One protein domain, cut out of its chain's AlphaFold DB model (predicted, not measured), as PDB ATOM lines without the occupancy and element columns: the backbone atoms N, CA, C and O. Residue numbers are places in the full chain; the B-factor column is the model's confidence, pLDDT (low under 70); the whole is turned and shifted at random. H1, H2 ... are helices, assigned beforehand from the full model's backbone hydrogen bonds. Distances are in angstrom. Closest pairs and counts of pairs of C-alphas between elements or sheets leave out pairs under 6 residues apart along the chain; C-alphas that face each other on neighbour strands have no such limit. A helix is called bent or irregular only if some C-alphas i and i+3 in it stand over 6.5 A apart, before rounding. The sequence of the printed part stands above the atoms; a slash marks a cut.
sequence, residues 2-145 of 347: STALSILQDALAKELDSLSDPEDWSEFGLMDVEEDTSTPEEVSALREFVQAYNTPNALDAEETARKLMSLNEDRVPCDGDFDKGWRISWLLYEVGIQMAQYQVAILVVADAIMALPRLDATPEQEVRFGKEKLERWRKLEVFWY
ATOM      1  N   SER A   2       2.076 -38.576  20.320       45.84
ATOM      2  CA  SER A   2       1.026 -39.544  19.974       45.84
ATOM      3  C   SER A   2       1.093 -40.741  20.926       45.84
ATOM      4  O   SER A   2       2.181 -41.226  21.227       45.84
ATOM      5  N   THR A   3      -0.052 -41.244  21.386       52.44
ATOM      6  CA  THR A   3      -0.148 -42.443  22.236       52.44
ATOM      7  C   THR A   3       0.481 -43.680  21.578       52.44
ATOM      8  O   THR A   3       0.944 -44.573  22.281       52.44
ATOM      9  N   ALA A   4       0.568 -43.706  20.242       48.41
ATOM     10  CA  ALA A   4       1.292 -44.727  19.488       48.41
ATOM     11  C   ALA A   4       2.794 -44.737  19.820       48.41
ATOM     12  O   ALA A   4       3.352 -45.806  20.034       48.41
ATOM     13  N   LEU A   5       3.427 -43.561  19.942       49.09
ATOM     14  CA  LEU A   5       4.850 -43.424  20.279       49.09
ATOM     15  C   LEU A   5       5.146 -43.988  21.679       49.09
ATOM     16  O   LEU A   5       6.140 -44.680  21.843       49.09
ATOM     17  N   SER A   6       4.261 -43.749  22.654       55.22
ATOM     18  CA  SER A   6       4.407 -44.279  24.022       55.22
ATOM     19  C   SER A   6       4.335 -45.808  24.051       55.22
ATOM     20  O   SER A   6       5.161 -46.453  24.680       55.22
ATOM     21  N   ILE A   7       3.385 -46.399  23.320       56.03
ATOM     22  CA  ILE A   7       3.207 -47.858  23.257       56.03
ATOM     23  C   ILE A   7       4.360 -48.530  22.510       56.03
ATOM     24  O   ILE A   7       4.846 -49.577  22.925       56.03
ATOM     25  N   LEU A   8       4.821 -47.908  21.423       56.00
ATOM     26  CA  LEU A   8       6.023 -48.312  20.702       56.00
ATOM     27  C   LEU A   8       7.251 -48.283  21.608       56.00
ATOM     28  O   LEU A   8       8.006 -49.248  21.623       56.00
ATOM     29  N   GLN A   9       7.447 -47.199  22.360       55.03
ATOM     30  CA  GLN A   9       8.572 -47.055  23.280       55.03
ATOM     31  C   GLN A   9       8.549 -48.138  24.367       55.03
ATOM     32  O   GLN A   9       9.573 -48.783  24.577       55.03
ATOM     33  N   ASP A  10       7.388 -48.412  24.968       57.94
ATOM     34  CA  ASP A  10       7.246 -49.425  26.022       57.94
ATOM     35  C   ASP A  10       7.406 -50.866  25.504       57.94
ATOM     36  O   ASP A  10       7.981 -51.717  26.189       57.94
ATOM     37  N   ALA A  11       6.904 -51.158  24.300       53.88
ATOM     38  CA  ALA A  11       6.999 -52.487  23.695       53.88
ATOM     39  C   ALA A  11       8.416 -52.779  23.173       53.88
ATOM     40  O   ALA A  11       8.949 -53.860  23.418       53.88
ATOM     41  N   LEU A  12       9.060 -51.794  22.538       56.28
ATOM     42  CA  LEU A  12      10.437 -51.917  22.051       56.28
ATOM     43  C   LEU A  12      11.449 -51.977  23.205       56.28
ATOM     44  O   LEU A  12      12.418 -52.721  23.106       56.28
ATOM     45  N   ALA A  13      11.235 -51.246  24.308       56.44
ATOM     46  CA  ALA A  13      12.128 -51.289  25.472       56.44
ATOM     47  C   ALA A  13      12.244 -52.707  26.066       56.44
ATOM     48  O   ALA A  13      13.345 -53.179  26.334       56.44
ATOM     49  N   LYS A  14      11.122 -53.431  26.181       55.03
ATOM     50  CA  LYS A  14      11.093 -54.805  26.715       55.03
ATOM     51  C   LYS A  14      11.772 -55.834  25.811       55.03
ATOM     52  O   LYS A  14      12.318 -56.814  26.312       55.03
ATOM     53  N   GLU A  15      11.729 -55.645  24.495       53.28
ATOM     54  CA  GLU A  15      12.392 -56.550  23.549       53.28
ATOM     55  C   GLU A  15      13.917 -56.377  23.538       53.28
ATOM     56  O   GLU A  15      14.648 -57.340  23.277       53.28
ATOM     57  N   LEU A  16      14.387 -55.164  23.840       52.81
ATOM     58  CA  LEU A  16      15.766 -54.718  23.651       52.81
ATOM     59  C   LEU A  16      16.669 -54.874  24.873       52.81
ATOM     60  O   LEU A  16      17.859 -55.119  24.682       52.81
ATOM     61  N   ASP A  17      16.114 -54.883  26.089       50.47
ATOM     62  CA  ASP A  17      16.851 -55.191  27.334       50.47
ATOM     63  C   ASP A  17      17.567 -56.562  27.297       50.47
ATOM     64  O   ASP A  17      18.409 -56.863  28.139       50.47
ATOM     65  N   SER A  18      17.241 -57.410  26.315       50.00
ATOM     66  CA  SER A  18      17.828 -58.739  26.113       50.00
ATOM     67  C   SER A  18      18.894 -58.832  25.010       50.00
ATOM     68  O   SER A  18      19.489 -59.900  24.862       50.00
ATOM     69  N   LEU A  19      19.110 -57.778  24.207       53.56
ATOM     70  CA  LEU A  19      19.859 -57.862  22.939       53.56
ATOM     71  C   LEU A  19      21.150 -57.027  22.871       53.56
ATOM     72  O   LEU A  19      21.924 -57.231  21.938       53.56
ATOM     73  N   SER A  20      21.416 -56.137  23.830       55.12
ATOM     74  CA  SER A  20      22.628 -55.303  23.845       55.12
ATOM     75  C   SER A  20      23.074 -54.991  25.271       55.12
ATOM     76  O   SER A  20      22.223 -54.708  26.113       55.12
ATOM     77  N   ASP A  21      24.386 -54.975  25.526       61.72
ATOM     78  CA  ASP A  21      24.943 -54.344  26.725       61.72
ATOM     79  C   ASP A  21      24.956 -52.816  26.501       61.72
ATOM     80  O   ASP A  21      25.683 -52.329  25.633       61.72
ATOM     81  N   PRO A  22      24.118 -52.035  27.208       60.47
ATOM     82  CA  PRO A  22      23.960 -50.605  26.952       60.47
ATOM     83  C   PRO A  22      25.177 -49.758  27.355       60.47
ATOM     84  O   PRO A  22      25.188 -48.548  27.082       60.47
ATOM     85  N   GLU A  23      26.171 -50.364  28.013       67.12
ATOM     86  CA  GLU A  23      27.347 -49.684  28.550       67.12
ATOM     87  C   GLU A  23      28.636 -49.930  27.751       67.12
ATOM     88  O   GLU A  23      29.604 -49.185  27.947       67.12
ATOM     89  N   ASP A  24      28.655 -50.885  26.814       78.19
ATOM     90  CA  ASP A  24      29.851 -51.178  26.020       78.19
ATOM     91  C   ASP A  24      29.978 -50.255  24.801       78.19
ATOM     92  O   ASP A  24      29.425 -50.492  23.730       78.19
ATOM     93  N   TRP A  25      30.725 -49.167  24.986       83.81
ATOM     94  CA  TRP A  25      31.079 -48.222  23.922       83.81
ATOM     95  C   TRP A  25      32.477 -48.474  23.343       83.81
ATOM     96  O   TRP A  25      32.961 -47.658  22.562       83.81
ATOM     97  N   SER A  26      33.155 -49.554  23.753       75.94
ATOM     98  CA  SER A  26      34.570 -49.771  23.430       75.94
ATOM     99  C   SER A  26      34.829 -49.967  21.935       75.94
ATOM    100  O   SER A  26      35.923 -49.664  21.469       75.94
ATOM    101  N   GLU A  27      33.816 -50.396  21.181       72.62
ATOM    102  CA  GLU A  27      33.891 -50.621  19.735       72.62
ATOM    103  C   GLU A  27      33.751 -49.327  18.907       72.62
ATOM    104  O   GLU A  27      34.202 -49.273  17.762       72.62
ATOM    105  N   PHE A  28      33.190 -48.251  19.475       74.06
ATOM    106  CA  PHE A  28      32.998 -46.981  18.768       74.06
ATOM    107  C   PHE A  28      34.204 -46.064  19.009       74.06
ATOM    108  O   PHE A  28      34.292 -45.385  20.031       74.06
ATOM    109  N   GLY A  29      35.147 -46.048  18.061       57.12
ATOM    110  CA  GLY A  29      36.316 -45.152  18.082       57.12
ATOM    111  C   GLY A  29      37.677 -45.834  18.257       57.12
ATOM    112  O   GLY A  29      38.664 -45.154  18.552       57.12
ATOM    113  N   LEU A  30      37.771 -47.161  18.087       51.12
ATOM    114  CA  LEU A  30      39.067 -47.844  18.067       51.12
ATOM    115  C   LEU A  30      39.809 -47.563  16.754       51.12
ATOM    116  O   LEU A  30      39.412 -47.994  15.676       51.12
ATOM    117  N   MET A  31      40.894 -46.805  16.905       45.50
ATOM    118  CA  MET A  31      41.816 -46.380  15.861       45.50
ATOM    119  C   MET A  31      42.582 -47.558  15.250       45.50
ATOM    120  O   MET A  31      43.388 -48.181  15.938       45.50
ATOM    121  N   ASP A  32      42.483 -47.703  13.932       43.47
ATOM    122  CA  ASP A  32      43.687 -47.732  13.109       43.47
ATOM    123  C   ASP A  32      43.694 -46.452  12.267       43.47
ATOM    124  O   ASP A  32      42.708 -46.086  11.632       43.47
ATOM    125  N   VAL A  33      44.810 -45.726  12.325       46.69
ATOM    126  CA  VAL A  33      45.011 -44.341  11.843       46.69
ATOM    127  C   VAL A  33      44.909 -44.217  10.306       46.69
ATOM    128  O   VAL A  33      45.189 -43.164   9.739       46.69
ATOM    129  N   GLU A  34      44.514 -45.292   9.627       49.78
ATOM    130  CA  GLU A  34      44.325 -45.373   8.179       49.78
ATOM    131  C   GLU A  34      42.850 -45.235   7.755       49.78
ATOM    132  O   GLU A  34      42.597 -44.894   6.602       49.78
ATOM    133  N   GLU A  35      41.880 -45.418   8.661       54.12
ATOM    134  CA  GLU A  35      40.447 -45.273   8.364       54.12
ATOM    135  C   GLU A  35      39.852 -44.029   9.048       54.12
ATOM    136  O   GLU A  35      40.180 -43.713  10.194       54.12
ATOM    137  N   ASP A  36      38.971 -43.312   8.338       61.94
ATOM    138  CA  ASP A  36      38.259 -42.098   8.779       61.94
ATOM    139  C   ASP A  36      37.240 -42.410   9.904       61.94
ATOM    140  O   ASP A  36      36.024 -42.319   9.729       61.94
ATOM    141  N   THR A  37      37.756 -42.861  11.050       72.75
ATOM    142  CA  THR A  37      37.028 -43.332  12.237       72.75
ATOM    143  C   THR A  37      36.627 -42.177  13.155       72.75
ATOM    144  O   THR A  37      37.251 -41.113  13.166       72.75
ATOM    145  N   SER A  38      35.551 -42.372  13.926       81.81
ATOM    146  CA  SER A  38      35.035 -41.356  14.849       81.81
ATOM    147  C   SER A  38      36.024 -40.999  15.949       81.81
ATOM    148  O   SER A  38      36.670 -41.876  16.524       81.81
ATOM    149  N   THR A  39      36.114 -39.712  16.282       83.31
ATOM    150  CA  THR A  39      37.003 -39.254  17.353       83.31
ATOM    151  C   THR A  39      36.409 -39.554  18.734       83.31
ATOM    152  O   THR A  39      35.183 -39.620  18.886       83.31
ATOM    153  N   PRO A  40      37.241 -39.681  19.785       86.12
ATOM    154  CA  PRO A  40      36.749 -39.839  21.153       86.12
ATOM    155  C   PRO A  40      35.794 -38.719  21.589       86.12
ATOM    156  O   PRO A  40      34.846 -38.969  22.328       86.12
ATOM    157  N   GLU A  41      36.011 -37.490  21.115       87.50
ATOM    158  CA  GLU A  41      35.153 -36.343  21.411       87.50
ATOM    159  C   GLU A  41      33.772 -36.473  20.752       87.50
ATOM    160  O   GLU A  41      32.764 -36.177  21.391       87.50
ATOM    161  N   GLU A  42      33.707 -36.947  19.503       90.75
ATOM    162  CA  GLU A  42      32.444 -37.222  18.806       90.75
ATOM    163  C   GLU A  42      31.657 -38.332  19.511       90.75
ATOM    164  O   GLU A  42      30.459 -38.190  19.763       90.75
ATOM    165  N   VAL A  43      32.345 -39.418  19.876       91.19
ATOM    166  CA  VAL A  43      31.748 -40.548  20.596       91.19
ATOM    167  C   VAL A  43      31.237 -40.098  21.966       91.19
ATOM    168  O   VAL A  43      30.106 -40.421  22.325       91.19
ATOM    169  N   SER A  44      32.013 -39.299  22.711       91.31
ATOM    170  CA  SER A  44      31.586 -38.745  24.005       91.31
ATOM    171  C   SER A  44      30.372 -37.833  23.856       91.31
ATOM    172  O   SER A  44      29.400 -37.992  24.591       91.31
ATOM    173  N   ALA A  45      30.378 -36.925  22.873       93.62
ATOM    174  CA  ALA A  45      29.259 -36.017  22.628       93.62
ATOM    175  C   ALA A  45      27.967 -36.780  22.298       93.62
ATOM    176  O   ALA A  45      26.898 -36.447  22.817       93.62
ATOM    177  N   LEU A  46      28.059 -37.825  21.468       95.06
ATOM    178  CA  LEU A  46      26.909 -38.660  21.143       95.06
ATOM    179  C   LEU A  46      26.435 -39.462  22.361       95.06
ATOM    180  O   LEU A  46      25.237 -39.485  22.644       95.06
ATOM    181  N   ARG A  47      27.364 -40.080  23.098       94.19
ATOM    182  CA  ARG A  47      27.080 -40.866  24.304       94.19
ATOM    183  C   ARG A  47      26.360 -40.043  25.363       94.19
ATOM    184  O   ARG A  47      25.311 -40.462  25.848       94.19
ATOM    185  N   GLU A  48      26.901 -38.877  25.703       93.88
ATOM    186  CA  GLU A  48      26.309 -37.969  26.686       93.88
ATOM    187  C   GLU A  48      24.877 -37.596  26.295       93.88
ATOM    188  O   GLU A  48      23.973 -37.637  27.131       93.88
ATOM    189  N   PHE A  49      24.647 -37.302  25.012       95.31
ATOM    190  CA  PHE A  49      23.318 -36.972  24.513       95.31
ATOM    191  C   PHE A  49      22.337 -38.139  24.648       95.31
ATOM    192  O   PHE A  49      21.262 -37.967  25.223       95.31
ATOM    193  N   VAL A  50      22.685 -39.326  24.141       91.81
ATOM    194  CA  VAL A  50      21.743 -40.455  24.125       91.81
ATOM    195  C   VAL A  50      21.446 -40.986  25.526       91.81
ATOM    196  O   VAL A  50      20.318 -41.397  25.784       91.81
ATOM    197  N   GLN A  51      22.414 -40.925  26.446       90.25
ATOM    198  CA  GLN A  51      22.224 -41.325  27.844       90.25
ATOM    199  C   GLN A  51      21.387 -40.311  28.635       90.25
ATOM    200  O   GLN A  51      20.657 -40.691  29.550       90.25
ATOM    201  N   ALA A  52      21.460 -39.027  28.280       89.00
ATOM    202  CA  ALA A  52      20.633 -37.984  28.876       89.00
ATOM    203  C   ALA A  52      19.233 -37.880  28.240       89.00
ATOM    204  O   ALA A  52      18.348 -37.230  28.808       89.00
ATOM    205  N   TYR A  53      19.006 -38.498  27.080       86.25
ATOM    206  CA  TYR A  53      17.765 -38.377  26.320       86.25
ATOM    207  C   TYR A  53      16.538 -38.844  27.121       86.25
ATOM    208  O   TYR A  53      16.547 -39.903  27.742       86.25
ATOM    209  N   ASN A  54      15.464 -38.045  27.111       80.88
ATOM    210  CA  ASN A  54      14.246 -38.250  27.915       80.88
ATOM    211  C   ASN A  54      14.462 -38.323  29.443       80.88
ATOM    212  O   ASN A  54      13.576 -38.771  30.172       80.88
ATOM    213  N   THR A  55      15.596 -37.836  29.949       83.88
ATOM    214  CA  THR A  55      15.834 -37.657  31.390       83.88
ATOM    215  C   THR A  55      15.653 -36.186  31.797       83.88
ATOM    216  O   THR A  55      15.644 -35.303  30.937       83.88
ATOM    217  N   PRO A  56      15.560 -35.866  33.102       80.62
ATOM    218  CA  PRO A  56      15.560 -34.476  33.572       80.62
ATOM    219  C   PRO A  56      16.807 -33.669  33.173       80.62
ATOM    220  O   PRO A  56      16.762 -32.443  33.198       80.62
ATOM    221  N   ASN A  57      17.898 -34.348  32.803       84.69
ATOM    222  CA  ASN A  57      19.161 -33.745  32.382       84.69
ATOM    223  C   ASN A  57      19.328 -33.754  30.852       84.69
ATOM    224  O   ASN A  57      20.460 -33.705  30.375       84.69
ATOM    225  N   ALA A  58      18.233 -33.876  30.092       85.38
ATOM    226  CA  ALA A  58      18.273 -33.960  28.635       85.38
ATOM    227  C   ALA A  58      19.102 -32.825  28.019       85.38
ATOM    228  O   ALA A  58      18.870 -31.646  28.288       85.38
ATOM    229  N   LEU A  59      20.070 -33.218  27.190       90.00
ATOM    230  CA  LEU A  59      20.903 -32.295  26.431       90.00
ATOM    231  C   LEU A  59      20.155 -31.796  25.193       90.00
ATOM    232  O   LEU A  59      19.271 -32.473  24.663       90.00
ATOM    233  N   ASP A  60      20.524 -30.605  24.735       93.19
ATOM    234  CA  ASP A  60      19.943 -30.009  23.541       93.19
ATOM    235  C   ASP A  60      20.468 -30.688  22.266       93.19
ATOM    236  O   ASP A  60      21.673 -30.877  22.081       93.19
ATOM    237  N   ALA A  61      19.549 -31.070  21.375       94.00
ATOM    238  CA  ALA A  61      19.894 -31.794  20.156       94.00
ATOM    239  C   ALA A  61      20.635 -30.911  19.140       94.00
ATOM    240  O   ALA A  61      21.508 -31.412  18.432       94.00
ATOM    241  N   GLU A  62      20.324 -29.610  19.074       95.06
ATOM    242  CA  GLU A  62      21.024 -28.671  18.192       95.06
ATOM    243  C   GLU A  62      22.464 -28.454  18.674       95.06
ATOM    244  O   GLU A  62      23.397 -28.470  17.871       95.06
ATOM    245  N   GLU A  63      22.674 -28.316  19.985       94.31
ATOM    246  CA  GLU A  63      24.011 -28.210  20.571       94.31
ATOM    247  C   GLU A  63      24.850 -29.466  20.294       94.31
ATOM    248  O   GLU A  63      25.996 -29.357  19.850       94.31
ATOM    249  N   THR A  64      24.281 -30.660  20.487       95.81
ATOM    250  CA  THR A  64      24.960 -31.918  20.143       95.81
ATOM    251  C   THR A  64      25.254 -32.005  18.648       95.81
ATOM    252  O   THR A  64      26.370 -32.363  18.275       95.81
ATOM    253  N   ALA A  65      24.317 -31.613  17.782       96.19
ATOM    254  CA  ALA A  65      24.536 -31.568  16.338       96.19
ATOM    255  C   ALA A  65      25.705 -30.644  15.957       96.19
ATOM    256  O   ALA A  65      26.551 -31.025  15.147       96.19
ATOM    257  N   ARG A  66      25.807 -29.458  16.573       94.00
ATOM    258  CA  ARG A  66      26.937 -28.535  16.364       94.00
ATOM    259  C   ARG A  66      28.259 -29.119  16.851       94.00
ATOM    260  O   ARG A  66      29.263 -28.970  16.163       94.00
ATOM    261  N   LYS A  67      28.269 -29.791  18.007       93.12
ATOM    262  CA  LYS A  67      29.468 -30.468  18.533       93.12
ATOM    263  C   LYS A  67      29.928 -31.576  17.591       93.12
ATOM    264  O   LYS A  67      31.094 -31.591  17.210       93.12
ATOM    265  N   LEU A  68      29.010 -32.446  17.167       93.38
ATOM    266  CA  LEU A  68      29.306 -33.540  16.245       93.38
ATOM    267  C   LEU A  68      29.805 -33.026  14.900       93.38
ATOM    268  O   LEU A  68      30.777 -33.555  14.387       93.38
ATOM    269  N   MET A  69      29.194 -31.976  14.353       92.81
ATOM    270  CA  MET A  69      29.567 -31.415  13.049       92.81
ATOM    271  C   MET A  69      30.653 -30.333  13.120       92.81
ATOM    272  O   MET A  69      30.943 -29.690  12.108       92.81
ATOM    273  N   SER A  70      31.261 -30.128  14.290       89.56
ATOM    274  CA  SER A  70      32.360 -29.183  14.474       89.56
ATOM    275  C   SER A  70      33.552 -29.569  13.602       89.56
ATOM    276  O   SER A  70      33.948 -30.733  13.545       89.56
ATOM    277  N   LEU A  71      34.142 -28.572  12.940       84.19
ATOM    278  CA  LEU A  71      35.335 -28.730  12.105       84.19
ATOM    279  C   LEU A  71      36.627 -28.341  12.842       84.19
ATOM    280  O   LEU A  71      37.700 -28.327  12.238       84.19
ATOM    281  N   ASN A  72      36.537 -27.988  14.129       70.12
ATOM    282  CA  ASN A  72      37.670 -27.565  14.956       70.12
ATOM    283  C   ASN A  72      38.470 -28.773  15.465       70.12
ATOM    284  O   ASN A  72      38.559 -29.006  16.668       70.12
ATOM    285  N   GLU A  73      39.025 -29.561  14.548       64.94
ATOM    286  CA  GLU A  73      39.899 -30.682  14.882       64.94
ATOM    287  C   GLU A  73      41.358 -30.304  14.602       64.94
ATOM    288  O   GLU A  73      41.751 -30.082  13.457       64.94
ATOM    289  N   ASP A  74      42.194 -30.309  15.644       51.91
ATOM    290  CA  ASP A  74      43.652 -30.096  15.549       51.91
ATOM    291  C   ASP A  74      44.367 -31.165  14.691       51.91
ATOM    292  O   ASP A  74      45.573 -31.088  14.448       51.91
ATOM    293  N   ARG A  75      43.629 -32.191  14.245       53.47
ATOM    294  CA  ARG A  75      44.119 -33.387  13.553       53.47
ATOM    295  C   ARG A  75      43.525 -33.597  12.163       53.47
ATOM    296  O   ARG A  75      43.666 -34.699  11.647       53.47
ATOM    297  N   VAL A  76      42.879 -32.604  11.538       56.56
ATOM    298  CA  VAL A  76      42.426 -32.766  10.141       56.56
ATOM    299  C   VAL A  76      43.663 -33.023   9.268       56.56
ATOM    300  O   VAL A  76      44.461 -32.093   9.101       56.56
ATOM    301  N   PRO A  77      43.851 -34.235   8.706       54.31
ATOM    302  CA  PRO A  77      45.052 -34.562   7.948       54.31
ATOM    303  C   PRO A  77      45.234 -33.551   6.820       54.31
ATOM    304  O   PRO A  77      44.261 -33.159   6.175       54.31
ATOM    305  N   CYS A  78      46.459 -33.067   6.611       50.97
ATOM    306  CA  CYS A  78      46.740 -32.056   5.589       50.97
ATOM    307  C   CYS A  78      46.493 -32.574   4.161       50.97
ATOM    308  O   CYS A  78      46.162 -31.766   3.294       50.97
ATOM    309  N   ASP A  79      46.532 -33.893   3.954       53.44
ATOM    310  CA  ASP A  79      46.347 -34.544   2.657       53.44
ATOM    311  C   ASP A  79      45.075 -35.407   2.625       53.44
ATOM    312  O   ASP A  79      44.619 -35.919   3.647       53.44
ATOM    313  N   GLY A  80      44.445 -35.430   1.448       58.22
ATOM    314  CA  GLY A  80      43.031 -35.728   1.230       58.22
ATOM    315  C   GLY A  80      42.561 -37.112   1.670       58.22
ATOM    316  O   GLY A  80      43.159 -38.105   1.291       58.22
ATOM    317  N   ASP A  81      41.475 -37.093   2.447       63.75
ATOM    318  CA  ASP A  81      40.351 -38.053   2.463       63.75
ATOM    319  C   ASP A  81      39.354 -37.738   3.596       63.75
ATOM    320  O   ASP A  81      38.290 -38.336   3.660       63.75
ATOM    321  N   PHE A  82      39.623 -36.709   4.416       77.88
ATOM    322  CA  PHE A  82      38.706 -36.240   5.463       77.88
ATOM    323  C   PHE A  82      37.278 -35.995   4.944       77.88
ATOM    324  O   PHE A  82      37.024 -35.072   4.144       77.88
ATOM    325  N   ASP A  83      36.340 -36.792   5.449       85.12
ATOM    326  CA  ASP A  83      34.917 -36.667   5.196       85.12
ATOM    327  C   ASP A  83      34.111 -36.736   6.501       85.12
ATOM    328  O   ASP A  83      33.626 -37.776   6.944       85.12
ATOM    329  N   LYS A  84      33.916 -35.559   7.109       88.31
ATOM    330  CA  LYS A  84      33.131 -35.406   8.340       88.31
ATOM    331  C   LYS A  84      31.715 -35.966   8.200       88.31
ATOM    332  O   LYS A  84      31.191 -36.564   9.135       88.31
ATOM    333  N   GLY A  85      31.094 -35.775   7.033       90.00
ATOM    334  CA  GLY A  85      29.765 -36.306   6.748       90.00
ATOM    335  C   GLY A  85      29.744 -37.828   6.797       90.00
ATOM    336  O   GLY A  85      28.866 -38.387   7.447       90.00
ATOM    337  N   TRP A  86      30.716 -38.492   6.171       88.56
ATOM    338  CA  TRP A  86      30.879 -39.944   6.202       88.56
ATOM    339  C   TRP A  86      31.083 -40.460   7.626       88.56
ATOM    340  O   TRP A  86      30.296 -41.278   8.100       88.56
ATOM    341  N   ARG A  87      32.077 -39.921   8.336       88.94
ATOM    342  CA  ARG A  87      32.436 -40.330   9.699       88.94
ATOM    343  C   ARG A  87      31.263 -40.230  10.676       88.94
ATOM    344  O   ARG A  87      30.938 -41.200  11.360       88.94
ATOM    345  N   ILE A  88      30.584 -39.079  10.712       92.88
ATOM    346  CA  ILE A  88      29.428 -38.875  11.598       92.88
ATOM    347  C   ILE A  88      28.244 -39.746  11.165       92.88
ATOM    348  O   ILE A  88      27.548 -40.293  12.017       92.88
ATOM    349  N   SER A  89      28.032 -39.940   9.859       91.94
ATOM    350  CA  SER A  89      26.969 -40.823   9.362       91.94
ATOM    351  C   SER A  89      27.142 -42.260   9.855       91.94
ATOM    352  O   SER A  89      26.188 -42.852  10.362       91.94
ATOM    353  N   TRP A  90      28.354 -42.809   9.760       89.31
ATOM    354  CA  TRP A  90      28.639 -44.163  10.228       89.31
ATOM    355  C   TRP A  90      28.571 -44.290  11.747       89.31
ATOM    356  O   TRP A  90      28.027 -45.281  12.225       89.31
ATOM    357  N   LEU A  91      29.002 -43.276  12.504       91.69
ATOM    358  CA  LEU A  91      28.834 -43.261  13.961       91.69
ATOM    359  C   LEU A  91      27.361 -43.369  14.365       91.69
ATOM    360  O   LEU A  91      26.988 -44.238  15.153       91.69
ATOM    361  N   LEU A  92      26.518 -42.491  13.809       93.06
ATOM    362  CA  LEU A  92      25.083 -42.483  14.088       93.06
ATOM    363  C   LEU A  92      24.455 -43.826  13.693       93.06
ATOM    364  O   LEU A  92      23.644 -44.379  14.434       93.06
ATOM    365  N   TYR A  93      24.842 -44.377  12.543       87.94
ATOM    366  CA  TYR A  93      24.322 -45.654  12.071       87.94
ATOM    367  C   TYR A  93      24.742 -46.842  12.943       87.94
ATOM    368  O   TYR A  93      23.881 -47.623  13.340       87.94
ATOM    369  N   GLU A  94      26.027 -46.988  13.266       85.62
ATOM    370  CA  GLU A  94      26.528 -48.135  14.031       85.62
ATOM    371  C   GLU A  94      25.978 -48.131  15.458       85.62
ATOM    372  O   GLU A  94      25.402 -49.134  15.883       85.62
ATOM    373  N   VAL A  95      26.018 -46.987  16.157       87.69
ATOM    374  CA  VAL A  95      25.371 -46.858  17.477       87.69
ATOM    375  C   VAL A  95      23.879 -47.154  17.353       87.69
ATOM    376  O   VAL A  95      23.296 -47.863  18.167       87.69
ATOM    377  N   GLY A  96      23.252 -46.662  16.290       84.50
ATOM    378  CA  GLY A  96      21.850 -46.890  16.027       84.50
ATOM    379  C   GLY A  96      21.448 -48.351  15.834       84.50
ATOM    380  O   GLY A  96      20.423 -48.800  16.351       84.50
ATOM    381  N   ILE A  97      22.238 -49.120  15.096       79.62
ATOM    382  CA  ILE A  97      21.960 -50.533  14.835       79.62
ATOM    383  C   ILE A  97      22.336 -51.407  16.031       79.62
ATOM    384  O   ILE A  97      21.604 -52.350  16.335       79.62
ATOM    385  N   GLN A  98      23.437 -51.105  16.715       78.00
ATOM    386  CA  GLN A  98      23.959 -51.941  17.797       78.00
ATOM    387  C   GLN A  98      23.296 -51.648  19.152       78.00
ATOM    388  O   GLN A  98      23.061 -52.566  19.933       78.00
ATOM    389  N   MET A  99      22.927 -50.391  19.415       80.75
ATOM    390  CA  MET A  99      22.338 -49.949  20.682       80.75
ATOM    391  C   MET A  99      20.905 -49.493  20.474       80.75
ATOM    392  O   MET A  99      20.573 -48.300  20.433       80.75
ATOM    393  N   ALA A 100      20.014 -50.464  20.317       77.44
ATOM    394  CA  ALA A 100      18.683 -50.147  19.851       77.44
ATOM    395  C   ALA A 100      17.823 -49.370  20.877       77.44
ATOM    396  O   ALA A 100      16.824 -48.763  20.506       77.44
ATOM    397  N   GLN A 101      18.201 -49.281  22.145       76.69
ATOM    398  CA  GLN A 101      17.604 -48.359  23.117       76.69
ATOM    399  C   GLN A 101      17.815 -46.875  22.755       76.69
ATOM    400  O   GLN A 101      16.965 -46.043  23.071       76.69
ATOM    401  N   TYR A 102      18.886 -46.533  22.030       85.88
ATOM    402  CA  TYR A 102      19.233 -45.148  21.692       85.88
ATOM    403  C   TYR A 102      18.693 -44.677  20.334       85.88
ATOM    404  O   TYR A 102      18.805 -43.497  20.016       85.88
ATOM    405  N   GLN A 103      18.048 -45.536  19.537       85.94
ATOM    406  CA  GLN A 103      17.678 -45.211  18.145       85.94
ATOM    407  C   GLN A 103      16.853 -43.933  17.982       85.94
ATOM    408  O   GLN A 103      17.067 -43.177  17.042       85.94
ATOM    409  N   VAL A 104      15.911 -43.680  18.896       83.94
ATOM    410  CA  VAL A 104      15.092 -42.458  18.854       83.94
ATOM    411  C   VAL A 104      15.968 -41.221  19.052       83.94
ATOM    412  O   VAL A 104      15.852 -40.270  18.288       83.94
ATOM    413  N   ALA A 105      16.869 -41.252  20.035       89.88
ATOM    414  CA  ALA A 105      17.810 -40.170  20.295       89.88
ATOM    415  C   ALA A 105      18.729 -39.929  19.086       89.88
ATOM    416  O   ALA A 105      18.924 -38.785  18.684       89.88
ATOM    417  N   ILE A 106      19.229 -41.000  18.457       93.25
ATOM    418  CA  ILE A 106      20.062 -40.886  17.256       93.25
ATOM    419  C   ILE A 106      19.314 -40.208  16.103       93.25
ATOM    420  O   ILE A 106      19.850 -39.288  15.485       93.25
ATOM    421  N   LEU A 107      18.077 -40.630  15.822       90.19
ATOM    422  CA  LEU A 107      17.264 -40.031  14.759       90.19
ATOM    423  C   LEU A 107      17.005 -38.539  15.025       90.19
ATOM    424  O   LEU A 107      17.164 -37.728  14.120       90.19
ATOM    425  N   VAL A 108      16.727 -38.166  16.279       91.06
ATOM    426  CA  VAL A 108      16.555 -36.760  16.683       91.06
ATOM    427  C   VAL A 108      17.822 -35.929  16.444       91.06
ATOM    428  O   VAL A 108      17.729 -34.789  15.991       91.06
ATOM    429  N   VAL A 109      19.011 -36.473  16.713       96.00
ATOM    430  CA  VAL A 109      20.278 -35.776  16.419       96.00
ATOM    431  C   VAL A 109      20.520 -35.668  14.917       96.00
ATOM    432  O   VAL A 109      20.969 -34.621  14.454       96.00
ATOM    433  N   ALA A 110      20.193 -36.704  14.141       94.50
ATOM    434  CA  ALA A 110      20.300 -36.654  12.685       94.50
ATOM    435  C   ALA A 110      19.413 -35.542  12.095       94.50
ATOM    436  O   ALA A 110      19.864 -34.780  11.236       94.50
ATOM    437  N   ASP A 111      18.188 -35.383  12.604       91.06
ATOM    438  CA  ASP A 111      17.311 -34.269  12.231       91.06
ATOM    439  C   ASP A 111      17.893 -32.916  12.623       91.06
ATOM    440  O   ASP A 111      17.869 -31.980  11.822       91.06
ATOM    441  N   ALA A 112      18.442 -32.806  13.836       95.06
ATOM    442  CA  ALA A 112      19.058 -31.576  14.313       95.06
ATOM    443  C   ALA A 112      20.251 -31.158  13.436       95.06
ATOM    444  O   ALA A 112      20.366 -29.982  13.094       95.06
ATOM    445  N   ILE A 113      21.079 -32.109  12.985       95.81
ATOM    446  CA  ILE A 113      22.168 -31.855  12.026       95.81
ATOM    447  C   ILE A 113      21.612 -31.321  10.699       95.81
ATOM    448  O   ILE A 113      22.070 -30.286  10.208       95.81
ATOM    449  N   MET A 114      20.593 -31.977  10.137       92.94
ATOM    450  CA  MET A 114      19.959 -31.537   8.889       92.94
ATOM    451  C   MET A 114      19.225 -30.198   9.014       92.94
ATOM    452  O   MET A 114      19.007 -29.522   8.003       92.94
ATOM    453  N   ALA A 115      18.827 -29.817  10.226       92.56
ATOM    454  CA  ALA A 115      18.186 -28.545  10.524       92.56
ATOM    455  C   ALA A 115      19.187 -27.395  10.718       92.56
ATOM    456  O   ALA A 115      18.779 -26.233  10.658       92.56
ATOM    457  N   LEU A 116      20.486 -27.682  10.896       92.38
ATOM    458  CA  LEU A 116      21.507 -26.638  10.983       92.38
ATOM    459  C   LEU A 116      21.449 -25.754   9.726       92.38
ATOM    460  O   LEU A 116      21.394 -26.285   8.615       92.38
ATOM    461  N   PRO A 117      21.497 -24.416   9.849       89.50
ATOM    462  CA  PRO A 117      21.432 -23.528   8.688       89.50
ATOM    463  C   PRO A 117      22.690 -23.621   7.813       89.50
ATOM    464  O   PRO A 117      22.615 -23.466   6.596       89.50
ATOM    465  N   ARG A 118      23.848 -23.859   8.438       89.75
ATOM    466  CA  ARG A 118      25.148 -24.129   7.813       89.75
ATOM    467  C   ARG A 118      26.076 -24.774   8.841       89.75
ATOM    468  O   ARG A 118      25.813 -24.674  10.036       89.75
ATOM    469  N   LEU A 119      27.163 -25.382   8.375       90.00
ATOM    470  CA  LEU A 119      28.242 -25.828   9.256       90.00
ATOM    471  C   LEU A 119      29.111 -24.639   9.680       90.00
ATOM    472  O   LEU A 119      29.364 -23.735   8.878       90.00
ATOM    473  N   ASP A 120      29.561 -24.651  10.933       86.88
ATOM    474  CA  ASP A 120      30.452 -23.635  11.490       86.88
ATOM    475  C   ASP A 120      31.882 -23.866  10.964       86.88
ATOM    476  O   ASP A 120      32.694 -24.549  11.584       86.88
ATOM    477  N   ALA A 121      32.159 -23.329   9.772       85.06
ATOM    478  CA  ALA A 121      33.446 -23.415   9.085       85.06
ATOM    479  C   ALA A 121      34.184 -22.066   9.096       85.06
ATOM    480  O   ALA A 121      33.573 -21.007   8.919       85.06
ATOM    481  N   THR A 122      35.509 -22.092   9.255       86.19
ATOM    482  CA  THR A 122      36.344 -20.899   9.033       86.19
ATOM    483  C   THR A 122      36.431 -20.567   7.536       86.19
ATOM    484  O   THR A 122      36.219 -21.449   6.699       86.19
ATOM    485  N   PRO A 123      36.787 -19.327   7.147       87.19
ATOM    486  CA  PRO A 123      36.982 -18.976   5.738       87.19
ATOM    487  C   PRO A 123      37.968 -19.900   5.006       87.19
ATOM    488  O   PRO A 123      37.752 -20.259   3.850       87.19
ATOM    489  N   GLU A 124      39.031 -20.337   5.682       84.69
ATOM    490  CA  GLU A 124      40.022 -21.267   5.136       84.69
ATOM    491  C   GLU A 124      39.413 -22.654   4.897       84.69
ATOM    492  O   GLU A 124      39.672 -23.276   3.866       84.69
ATOM    493  N   GLN A 125      38.566 -23.127   5.816       84.50
ATOM    494  CA  GLN A 125      37.848 -24.396   5.682       84.50
ATOM    495  C   GLN A 125      36.782 -24.336   4.581       84.50
ATOM    496  O   GLN A 125      36.646 -25.290   3.815       84.50
ATOM    497  N   GLU A 126      36.071 -23.212   4.444       86.38
ATOM    498  CA  GLU A 126      35.123 -23.000   3.344       86.38
ATOM    499  C   GLU A 126      35.817 -23.083   1.977       86.38
ATOM    500  O   GLU A 126      35.275 -23.690   1.052       86.38
ATOM    501  N   VAL A 127      37.022 -22.513   1.849       86.38
ATOM    502  CA  VAL A 127      37.837 -22.614   0.626       86.38
ATOM    503  C   VAL A 127      38.345 -24.040   0.416       86.38
ATOM    504  O   VAL A 127      38.300 -24.541  -0.705       86.38
ATOM    505  N   ARG A 128      38.815 -24.699   1.482       83.12
ATOM    506  CA  ARG A 128      39.405 -26.042   1.418       83.12
ATOM    507  C   ARG A 128      38.396 -27.115   1.018       83.12
ATOM    508  O   ARG A 128      38.694 -27.934   0.154       83.12
ATOM    509  N   PHE A 129      37.236 -27.148   1.670       85.56
ATOM    510  CA  PHE A 129      36.231 -28.194   1.455       85.56
ATOM    511  C   PHE A 129      35.228 -27.825   0.363       85.56
ATOM    512  O   PHE A 129      34.681 -28.707  -0.299       85.56
ATOM    513  N   GLY A 130      34.996 -26.529   0.158       87.25
ATOM    514  CA  GLY A 130      33.972 -26.028  -0.743       87.25
ATOM    515  C   GLY A 130      32.566 -26.112  -0.142       87.25
ATOM    516  O   GLY A 130      32.225 -27.001   0.641       87.25
ATOM    517  N   LYS A 131      31.707 -25.175  -0.557       87.69
ATOM    518  CA  LYS A 131      30.324 -25.059  -0.061       87.69
ATOM    519  C   LYS A 131      29.479 -26.298  -0.337       87.69
ATOM    520  O   LYS A 131      28.648 -26.660   0.484       87.69
ATOM    521  N   GLU A 132      29.692 -26.944  -1.479       88.81
ATOM    522  CA  GLU A 132      28.941 -28.141  -1.858       88.81
ATOM    523  C   GLU A 132      29.243 -29.310  -0.916       88.81
ATOM    524  O   GLU A 132      28.311 -29.920  -0.404       88.81
ATOM    525  N   LYS A 133      30.519 -29.579  -0.607       89.12
ATOM    526  CA  LYS A 133      30.896 -30.668   0.306       89.12
ATOM    527  C   LYS A 133      30.340 -30.436   1.713       89.12
ATOM    528  O   LYS A 133      29.724 -31.333   2.280       89.12
ATOM    529  N   LEU A 134      30.477 -29.212   2.231       90.06
ATOM    530  CA  LEU A 134      29.919 -28.821   3.532       90.06
ATOM    531  C   LEU A 134      28.394 -28.989   3.580       90.06
ATOM    532  O   LEU A 134      27.851 -29.456   4.578       90.06
ATOM    533  N   GLU A 135      27.700 -28.652   2.491       90.00
ATOM    534  CA  GLU A 135      26.252 -28.829   2.394       90.00
ATOM    535  C   GLU A 135      25.852 -30.309   2.335       90.00
ATOM    536  O   GLU A 135      24.877 -30.702   2.973       90.00
ATOM    537  N   ARG A 136      26.613 -31.149   1.623       91.31
ATOM    538  CA  ARG A 136      26.394 -32.605   1.592       91.31
ATOM    539  C   ARG A 136      26.573 -33.236   2.974       91.31
ATOM    540  O   ARG A 136      25.764 -34.072   3.374       91.31
ATOM    541  N   TRP A 137      27.585 -32.798   3.726       92.50
ATOM    542  CA  TRP A 137      27.809 -33.223   5.110       92.50
ATOM    543  C   TRP A 137      26.664 -32.801   6.031       92.50
ATOM    544  O   TRP A 137      26.129 -33.632   6.756       92.50
ATOM    545  N   ARG A 138      26.234 -31.534   5.957       93.19
ATOM    546  CA  ARG A 138      25.088 -31.001   6.717       93.19
ATOM    547  C   ARG A 138      23.793 -31.763   6.427       93.19
ATOM    548  O   ARG A 138      22.991 -31.990   7.322       93.19
ATOM    549  N   LYS A 139      23.588 -32.171   5.173       90.38
ATOM    550  CA  LYS A 139      22.434 -32.978   4.750       90.38
ATOM    551  C   LYS A 139      22.529 -34.452   5.141       90.38
ATOM    552  O   LYS A 139      21.574 -35.180   4.879       90.38
ATOM    553  N   LEU A 140      23.648 -34.889   5.726       92.31
ATOM    554  CA  LEU A 140      23.912 -36.288   6.056       92.31
ATOM    555  C   LEU A 140      23.638 -37.223   4.865       92.31
ATOM    556  O   LEU A 140      22.987 -38.255   5.003       92.31
ATOM    557  N   GLU A 141      24.102 -36.854   3.665       89.31
ATOM    558  CA  GLU A 141      23.810 -37.644   2.459       89.31
ATOM    559  C   GLU A 141      24.286 -39.097   2.584       89.31
ATOM    560  O   GLU A 141      23.554 -40.004   2.204       89.31
ATOM    561  N   VAL A 142      25.464 -39.322   3.175       87.56
ATOM    562  CA  VAL A 142      26.010 -40.668   3.419       87.56
ATOM    563  C   VAL A 142      25.108 -41.464   4.361       87.56
ATOM    564  O   VAL A 142      24.793 -42.616   4.078       87.56
ATOM    565  N   PHE A 143      24.631 -40.849   5.446       88.19
ATOM    566  CA  PHE A 143      23.728 -41.502   6.393       88.19
ATOM    567  C   PHE A 143      22.469 -42.010   5.698       88.19
ATOM    568  O   PHE A 143      22.080 -43.154   5.901       88.19
ATOM    569  N   TRP A 144      21.845 -41.184   4.856       83.12
ATOM    570  CA  TRP A 144      20.588 -41.531   4.192       83.12
ATOM    571  C   TRP A 144      20.760 -42.391   2.940       83.12
ATOM    572  O   TRP A 144      19.823 -43.090   2.552       83.12
ATOM    573  N   TYR A 145      21.923 -42.337   2.294       76.88
ATOM    574  CA  TYR A 145      22.190 -43.088   1.075       76.88
ATOM    575  C   TYR A 145      22.895 -44.409   1.364       76.88
ATOM    576  O   TYR A 145      22.336 -45.467   1.071       76.88
TER     577      TYR A 145
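Overview. This is residues 2 to 145 of the 347 residues of an uncharacterized protein of Neurospora crassa (UniProt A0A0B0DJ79). Two helical hairpins, H2 with H3 and H4 with H5, pack together as the body, with H5 crossing both H2 and H3. H1 meets this body at one end of H5, and residues 2 to 8, of which 3 to 8 belong to H1, stick out; H7 and H8 pack on H4, and H6 lies far from H1, near H7. The printed part has 144 residues with eight named helices, H1 to H8 in chain order, and no named strand: all helix. The whole is compact, with a radius of gyration of the C-alphas of 16.1 A and spans of 48 by 34 by 30 A.

Arrangement. H1, residues 3 to 16, and H5, residues 100 to 115, touch only at their ends, and only just, with 3 pairs of C-alphas within 8 A; the closest are those of Leu 16 and Ala 100, 6.6 A apart. H2, residues 40 to 52, and H3, residues 61 to 68, are a hairpin at a shallow tilt of 17 degrees, closest at the C-alphas of Glu 42 and Leu 68, 5.5 A. H2 touches H5 with residues 49 to 51 alone, closest at the C-alphas of Val 50 and Ala 105, 5.5 A. H3 touches H5 about perpendicular, at 85 degrees, with the C-alphas of Ala 65 and Ile 113 closest at 4.9 A. H4, residues 84 to 98, forms a hairpin with H5 at a shallow tilt of 24 degrees, closest at the C-alphas of Gly 96 and Gln 103, 5.0 A. H6, residues 123 to 129, is apart from H4 and H5. H7, residues 131 to 138, touches H4, closest at the C-alphas of Gly 85 and Trp 137, 4.0 A. H8, residues 141 to 145, touches H4 at Ser 89 and Phe 143, whose C-alphas are closest, 4.4 A. Every O i to N i+4 pair is within hydrogen-bond range in H2, H3, H4, H6, H7 and H8; H1 has 9 of 10 and H5 10 of 12.

Along the chain. H1 begins at C-alpha 3 (-0.148, -42.443, 22.236) and is 20.1 A long from first to last C-alpha. H2 measures 18.0 A, H4 21.1 A and H5 23.5 A. H5 is irregular, with C-alphas 101 and 104 7.7 A apart. H3, H6, H7 and H8 are shorter; H8 ends at C-alpha 145 (22.190, -43.088, 1.075).

Size, cuts and confidence. The C-alphas of Thr 3 and Asp 79, the two farthest apart, are 51.1 A apart. The printed part has no cut. The links from H1 to H2 and from H3 to H4 are long. Residues 2 to 23, 29 to 36 and 73 to 81 have pLDDT under 70.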